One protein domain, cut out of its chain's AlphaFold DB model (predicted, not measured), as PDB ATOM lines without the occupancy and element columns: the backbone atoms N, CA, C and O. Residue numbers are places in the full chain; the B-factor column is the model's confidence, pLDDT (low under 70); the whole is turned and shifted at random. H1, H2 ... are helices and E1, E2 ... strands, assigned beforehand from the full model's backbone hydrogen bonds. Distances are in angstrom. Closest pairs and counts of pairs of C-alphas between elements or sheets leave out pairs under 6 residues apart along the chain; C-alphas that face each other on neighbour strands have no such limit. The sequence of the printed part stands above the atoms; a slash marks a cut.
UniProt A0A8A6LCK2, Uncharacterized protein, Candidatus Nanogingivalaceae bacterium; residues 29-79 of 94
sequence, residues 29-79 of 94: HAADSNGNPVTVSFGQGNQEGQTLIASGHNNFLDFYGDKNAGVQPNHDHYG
ATOM      1  N   HIS A  29      85.399 -42.792-204.396       91.44
ATOM      2  CA  HIS A  29      84.774 -42.996-205.701       91.44
ATOM      3  C   HIS A  29      84.205 -41.681-206.232       91.44
ATOM      4  O   HIS A  29      83.595 -40.906-205.496       91.44
ATOM      5  N   ALA A  30      84.423 -41.424-207.515       89.25
ATOM      6  CA  ALA A  30      83.947 -40.244-208.218       89.25
ATOM      7  C   ALA A  30      83.666 -40.588-209.689       89.25
ATOM      8  O   ALA A  30      83.767 -41.740-210.106       89.25
ATOM      9  N   ALA A  31      83.336 -39.576-210.488       92.31
ATOM     10  CA  ALA A  31      83.207 -39.712-211.931       92.31
ATOM     11  C   ALA A  31      84.044 -38.653-212.658       92.31
ATOM     12  O   ALA A  31      84.193 -37.530-212.171       92.31
ATOM     13  N   ASP A  32      84.583 -39.016-213.822       88.56
ATOM     14  CA  ASP A  32      85.246 -38.076-214.726       88.56
ATOM     15  C   ASP A  32      84.233 -37.153-215.440       88.56
ATOM     16  O   ASP A  32      83.017 -37.244-215.255       88.56
ATOM     17  N   SER A  33      84.725 -36.256-216.303       90.94
ATOM     18  CA  SER A  33      83.877 -35.310-217.047       90.94
ATOM     19  C   SER A  33      82.886 -35.967-218.014       90.94
ATOM     20  O   SER A  33      81.941 -35.315-218.449       90.94
ATOM     21  N   ASN A  34      83.109 -37.229-218.381       94.75
ATOM     22  CA  ASN A  34      82.232 -38.015-219.244       94.75
ATOM     23  C   ASN A  34      81.275 -38.908-218.435       94.75
ATOM     24  O   ASN A  34      80.469 -39.626-219.025       94.75
ATOM     25  N   GLY A  35      81.349 -38.869-217.100       92.00
ATOM     26  CA  GLY A  35      80.565 -39.719-216.212       92.00
ATOM     27  C   GLY A  35      81.145 -41.121-216.014       92.00
ATOM     28  O   GLY A  35      80.456 -41.973-215.456       92.00
ATOM     29  N   ASN A  36      82.377 -41.392-216.457       94.25
ATOM     30  CA  ASN A  36      83.007 -42.687-216.211       94.25
ATOM     31  C   ASN A  36      83.470 -42.777-214.751       94.25
ATOM     32  O   ASN A  36      84.033 -41.805-214.242       94.25
ATOM     33  N   PRO A  37      83.295 -43.931-214.087       92.44
ATOM     34  CA  PRO A  37      83.712 -44.111-212.702       92.44
ATOM     35  C   PRO A  37      85.232 -44.007-212.557       92.44
ATOM     36  O   PRO A  37      85.982 -44.538-213.381       92.44
ATOM     37  N   VAL A  38      85.681 -43.373-211.476       92.31
ATOM     38  CA  VAL A  38      87.092 -43.260-211.088       92.31
ATOM     39  C   VAL A  38      87.256 -43.409-209.577       92.31
ATOM     40  O   VAL A  38      86.334 -43.148-208.805       92.31
ATOM     41  N   THR A  39      88.449 -43.804-209.145       91.56
ATOM     42  CA  THR A  39      88.863 -43.806-207.736       91.56
ATOM     43  C   THR A  39      90.002 -42.817-207.557       91.56
ATOM     44  O   THR A  39      90.945 -42.832-208.346       91.56
ATOM     45  N   VAL A  40      89.923 -41.959-206.543       90.75
ATOM     46  CA  VAL A  40      90.884 -40.871-206.323       90.75
ATOM     47  C   VAL A  40      91.413 -40.898-204.895       90.75
ATOM     48  O   VAL A  40      90.658 -41.146-203.962       90.75
ATOM     49  N   SER A  41      92.694 -40.589-204.715       90.69
ATOM     50  CA  SER A  41      93.282 -40.282-203.410       90.69
ATOM     51  C   SER A  41      94.178 -39.050-203.498       90.69
ATOM     52  O   SER A  41      94.826 -38.812-204.518       90.69
ATOM     53  N   PHE A  42      94.214 -38.256-202.430       88.69
ATOM     54  CA  PHE A  42      94.964 -37.008-202.369       88.69
ATOM     55  C   PHE A  42      96.154 -37.130-201.428       88.69
ATOM     56  O   PHE A  42      96.049 -37.685-200.332       88.69
ATOM     57  N   GLY A  43      97.288 -36.578-201.851       87.88
ATOM     58  CA  GLY A  43      98.491 -36.555-201.037       87.88
ATOM     59  C   GLY A  43      98.319 -35.694-199.783       87.88
ATOM     60  O   GLY A  43      97.674 -34.646-199.801       87.88
ATOM     61  N   GLN A  44      98.931 -36.133-198.692       84.56
ATOM     62  CA  GLN A  44      98.978 -35.491-197.384       84.56
ATOM     63  C   GLN A  44     100.445 -35.343-196.945       84.56
ATOM     64  O   GLN A  44     101.319 -36.117-197.346       84.56
ATOM     65  N   GLY A  45     100.745 -34.332-196.125       86.00
ATOM     66  CA  GLY A  45     102.109 -34.078-195.651       86.00
ATOM     67  C   GLY A  45     103.090 -33.844-196.806       86.00
ATOM     68  O   GLY A  45     102.891 -32.961-197.632       86.00
ATOM     69  N   ASN A  46     104.143 -34.660-196.905       83.38
ATOM     70  CA  ASN A  46     105.167 -34.506-197.952       83.38
ATOM     71  C   ASN A  46     104.622 -34.705-199.383       83.38
ATOM     72  O   ASN A  46     105.222 -34.215-200.350       83.38
ATOM     73  N   GLN A  47     103.481 -35.390-199.514       83.75
ATOM     74  CA  GLN A  47     102.814 -35.620-200.791       83.75
ATOM     75  C   GLN A  47     101.736 -34.576-201.118       83.75
ATOM     76  O   GLN A  47     101.120 -34.671-202.173       83.75
ATOM     77  N   GLU A  48     101.517 -33.561-200.276       86.88
ATOM     78  CA  GLU A  48     100.472 -32.548-200.488       86.88
ATOM     79  C   GLU A  48     100.528 -31.916-201.892       86.88
ATOM     80  O   GLU A  48     101.597 -31.571-202.393       86.88
ATOM     81  N   GLY A  49      99.369 -31.789-202.543       86.00
ATOM     82  CA  GLY A  49      99.251 -31.314-203.927       86.00
ATOM     83  C   GLY A  49      99.443 -32.395-204.996       86.00
ATOM     84  O   GLY A  49      99.341 -32.087-206.177       86.00
ATOM     85  N   GLN A  50      99.703 -33.645-204.611       88.88
ATOM     86  CA  GLN A  50      99.752 -34.793-205.522       88.88
ATOM     87  C   GLN A  50      98.427 -35.552-205.499       88.88
ATOM     88  O   GLN A  50      97.638 -35.438-204.555       88.88
ATOM     89  N   THR A  51      98.152 -36.321-206.547       89.94
ATOM     90  CA  THR A  51      96.891 -37.060-206.687       89.94
ATOM     91  C   THR A  51      97.141 -38.432-207.293       89.94
ATOM     92  O   THR A  51      97.922 -38.564-208.232       89.94
ATOM     93  N   LEU A  52      96.463 -39.443-206.762       89.88
ATOM     94  CA  LEU A  52      96.398 -40.783-207.331       89.88
ATOM     95  C   LEU A  52      95.031 -40.961-207.980       89.88
ATOM     96  O   LEU A  52      94.020 -40.654-207.344       89.88
ATOM     97  N   ILE A  53      94.984 -41.443-209.220       90.81
ATOM     98  CA  ILE A  53      93.727 -41.634-209.957       90.81
ATOM     99  C   ILE A  53      93.723 -43.007-210.616       90.81
ATOM    100  O   ILE A  53      94.661 -43.369-211.311       90.81
ATOM    101  N   ALA A  54      92.642 -43.757-210.438       90.56
ATOM    102  CA  ALA A  54      92.409 -45.031-211.103       90.56
ATOM    103  C   ALA A  54      91.086 -44.996-211.868       90.56
ATOM    104  O   ALA A  54      90.105 -44.415-211.400       90.56
ATOM    105  N   SER A  55      91.027 -45.659-213.022       91.19
ATOM    106  CA  SER A  55      89.750 -45.915-213.694       91.19
ATOM    107  C   SER A  55      88.926 -46.944-212.915       91.19
ATOM    108  O   SER A  55      89.466 -47.929-212.414       91.19
ATOM    109  N   GLY A  56      87.611 -46.740-212.859       91.38
ATOM    110  CA  GLY A  56      86.674 -47.595-212.135       91.38
ATOM    111  C   GLY A  56      86.559 -47.272-210.645       91.38
ATOM    112  O   GLY A  56      87.366 -46.538-210.072       91.38
ATOM    113  N   HIS A  57      85.537 -47.847-210.015       91.62
ATOM    114  CA  HIS A  57      85.386 -47.898-208.563       91.62
ATOM    115  C   HIS A  57      86.170 -49.103-208.032       91.62
ATOM    116  O   HIS A  57      85.671 -50.227-208.005       91.62
ATOM    117  N   ASN A  58      87.433 -48.878-207.682       86.50
ATOM    118  CA  ASN A  58      88.322 -49.906-207.151       86.50
ATOM    119  C   ASN A  58      88.084 -50.058-205.647       86.50
ATOM    120  O   ASN A  58      87.719 -49.089-204.983       86.50
ATOM    121  N   ASN A  59      88.316 -51.254-205.105       85.00
ATOM    122  CA  ASN A  59      88.431 -51.426-203.656       85.00
ATOM    123  C   ASN A  59      89.821 -50.956-203.170       85.00
ATOM    124  O   ASN A  59      90.688 -50.598-203.969       85.00
ATOM    125  N   PHE A  60      90.030 -50.934-201.851       81.44
ATOM    126  CA  PHE A  60      91.258 -50.405-201.255       81.44
ATOM    127  C   PHE A  60      92.501 -51.194-201.687       81.44
ATOM    128  O   PHE A  60      93.522 -50.596-202.030       81.44
ATOM    129  N   LEU A  61      92.397 -52.527-201.692       81.94
ATOM    130  CA  LEU A  61      93.484 -53.440-202.038       81.94
ATOM    131  C   LEU A  61      93.902 -53.298-203.503       81.94
ATOM    132  O   LEU A  61      95.090 -53.239-203.790       81.94
ATOM    133  N   ASP A  62      92.943 -53.204-204.419       83.06
ATOM    134  CA  ASP A  62      93.219 -53.026-205.843       83.06
ATOM    135  C   ASP A  62      93.791 -51.629-206.119       83.06
ATOM    136  O   ASP A  62      94.673 -51.464-206.959       83.06
ATOM    137  N   PHE A  63      93.326 -50.613-205.387       86.31
ATOM    138  CA  PHE A  63      93.809 -49.247-205.548       86.31
ATOM    139  C   PHE A  63      95.256 -49.090-205.066       86.31
ATOM    140  O   PHE A  63      96.108 -48.669-205.848       86.31
ATOM    141  N   TYR A  64      95.562 -49.436-203.812       83.94
ATOM    142  CA  TYR A  64      96.900 -49.252-203.227       83.94
ATOM    143  C   TYR A  64      97.858 -50.427-203.440       83.94
ATOM    144  O   TYR A  64      99.066 -50.275-203.248       83.94
ATOM    145  N   GLY A  65      97.349 -51.585-203.850       82.81
ATOM    146  CA  GLY A  65      98.111 -52.823-203.877       82.81
ATOM    147  C   GLY A  65      98.388 -53.384-202.480       82.81
ATOM    148  O   GLY A  65      98.114 -52.780-201.443       82.81
ATOM    149  N   ASP A  66      98.996 -54.565-202.463       78.31
ATOM    150  CA  ASP A  66      99.585 -55.181-201.281       78.31
ATOM    151  C   ASP A  66     100.819 -55.963-201.715       78.31
ATOM    152  O   ASP A  66     100.748 -57.044-202.306       78.31
ATOM    153  N   LYS A  67     101.983 -55.410-201.380       75.38
ATOM    154  CA  LYS A  67     103.280 -56.004-201.694       75.38
ATOM    155  C   LYS A  67     103.457 -57.400-201.086       75.38
ATOM    156  O   LYS A  67     104.116 -58.233-201.702       75.38
ATOM    157  N   ASN A  68     102.886 -57.669-199.911       78.56
ATOM    158  CA  ASN A  68     103.001 -58.973-199.252       78.56
ATOM    159  C   ASN A  68     102.126 -60.028-199.936       78.56
ATOM    160  O   ASN A  68     102.518 -61.191-200.011       78.56
ATOM    161  N   ALA A  69     100.975 -59.616-200.467       78.19
ATOM    162  CA  ALA A  69     100.096 -60.463-201.269       78.19
ATOM    163  C   ALA A  69     100.483 -60.511-202.762       78.19
ATOM    164  O   ALA A  69      99.864 -61.243-203.533       78.19
ATOM    165  N   GLY A  70     101.500 -59.750-203.187       80.19
ATOM    166  CA  GLY A  70     101.916 -59.651-204.590       80.19
ATOM    167  C   GLY A  70     100.929 -58.889-205.482       80.19
ATOM    168  O   GLY A  70     100.986 -59.021-206.704       80.19
ATOM    169  N   VAL A  71     100.031 -58.101-204.887       80.50
ATOM    170  CA  VAL A  71      99.061 -57.265-205.601       80.50
ATOM    171  C   VAL A  71      99.719 -55.927-205.914       80.50
ATOM    172  O   VAL A  71     100.175 -55.220-205.014       80.50
ATOM    173  N   GLN A  72      99.802 -55.585-207.198       81.69
ATOM    174  CA  GLN A  72     100.311 -54.285-207.625       81.69
ATOM    175  C   GLN A  72      99.213 -53.221-207.490       81.69
ATOM    176  O   GLN A  72      98.049 -53.542-207.724       81.69
ATOM    177  N   PRO A  73      99.566 -51.977-207.135       84.00
ATOM    178  CA  PRO A  73      98.629 -50.862-207.196       84.00
ATOM    179  C   PRO A  73      98.089 -50.653-208.614       84.00
ATOM    180  O   PRO A  73      98.748 -50.962-209.607       84.00
ATOM    181  N   ASN A  74      96.880 -50.101-208.696       85.94
ATOM    182  CA  ASN A  74      96.168 -49.849-209.948       85.94
ATOM    183  C   ASN A  74      95.781 -48.368-210.100       85.94
ATOM    184  O   ASN A  74      94.661 -48.054-210.491       85.94
ATOM    185  N   HIS A  75      96.674 -47.440-209.754       86.75
ATOM    186  CA  HIS A  75      96.433 -46.000-209.884       86.75
ATOM    187  C   HIS A  75      97.588 -45.302-210.595       86.75
ATOM    188  O   HIS A  75      98.736 -45.701-210.456       86.75
ATOM    189  N   ASP A  76      97.300 -44.226-211.313       87.81
ATOM    190  CA  ASP A  76      98.305 -43.321-211.858       87.81
ATOM    191  C   ASP A  76      98.669 -42.249-210.829       87.81
ATOM    192  O   ASP A  76      97.786 -41.659-210.199       87.81
ATOM    193  N   HIS A  77      99.965 -41.962-210.684       87.56
ATOM    194  CA  HIS A  77     100.469 -40.902-209.815       87.56
ATOM    195  C   HIS A  77     100.685 -39.589-210.579       87.56
ATOM    196  O   HIS A  77     101.527 -39.488-211.475       87.56
ATOM    197  N   TYR A  78      99.944 -38.557-210.176       86.62
ATOM    198  CA  TYR A  78     100.085 -37.178-210.635       86.62
ATOM    199  C   TYR A  78     100.846 -36.334-209.609       86.62
ATOM    200  O   TYR A  78     100.450 -36.223-208.442       86.62
ATOM    201  N   GLY A  79     101.940 -35.722-210.064       84.62
ATOM    202  CA  GLY A  79     102.760 -34.804-209.284       84.62
ATOM    203  C   GLY A  79     102.072 -33.465-209.003       84.62
ATOM    204  O   GLY A  79     100.995 -33.166-209.518       84.62
TER     205      GLY A  79
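This is residues 29 to 79 of the 94 residues of an uncharacterized protein of Candidatus Nanogingivalaceae bacterium (UniProt A0A8A6LCK2). A small, twisted sheet of four antiparallel strands makes the body, with the single short helix H1 over one of its faces. The turn between E1 and E2 and the long loop of residues 65 to 75 between H1 and E4 lie at the two ends of the longest axis. The printed part has 51 residues, with four named strands and one named helix in the order E1, E2, E3, H1, E4, and the sheet's order is E1, E2, E3, E4. The class is mixed, helices and strands, though under half of the residues are in named elements. The whole is only just compact, close to loose, with a radius of gyration of the C-alphas of 11.6 A, and flat, spanning 35 by 25 by 13 A.

The sheet holds E1, residues 29 to 31, E2, residues 37 to 42, E3, residues 51 to 55, and E4, residues 76 to 78. It is only just strongly twisted, with C-alphas up to 4.1 A off its best plane. The inner strands E2 and E3 form an antiparallel hairpin at 163 degrees, with N 41 and O 52 within hydrogen-bond range at 2.9 A. E1, an edge strand, forms a hairpin with E2 at 121 degrees, antiparallel, with N 30 and O 38 at 2.9 A. E1, E2 and E3 make a meander, each strand the antiparallel neighbour of the one before. E4, the other edge strand, is antiparallel to E3 at 150 degrees, with N 76 and O 53 at 2.8 A. E1 and E4 are apart. H1, residues 60 to 64, is on the sheet at a height over the sheet of 9.8 A. It is only just over E3: dropped onto the local plane, 3 of its 5 C-alphas fall on E3 and 2 on E2. The closest C-alphas of E3 and H1 are those of Ala 54 and Phe 63, 7.1 A apart. In H1 every O i to N i+4 pair is within hydrogen-bond range.

E2 measures 16.8 A from first to last C-alpha and E3 13.4 A. E1 begins at C-alpha 29, (84.774, -42.996, -205.701). H1 begins at C-alpha 60, (91.258, -50.405, -201.255). E4 ends at C-alpha 78, (100.085, -37.178, -210.635).

The two C-alphas farthest apart are those of Asn 34 and Asn 68, 35.6 A. The link from H1 to E4 is long, with 11 residues; those from E1 to E2 and from E3 to H1 are tight. The printed part has no cut. The mean pLDDT of the printed part is 86.9, and no printed residue is under 70.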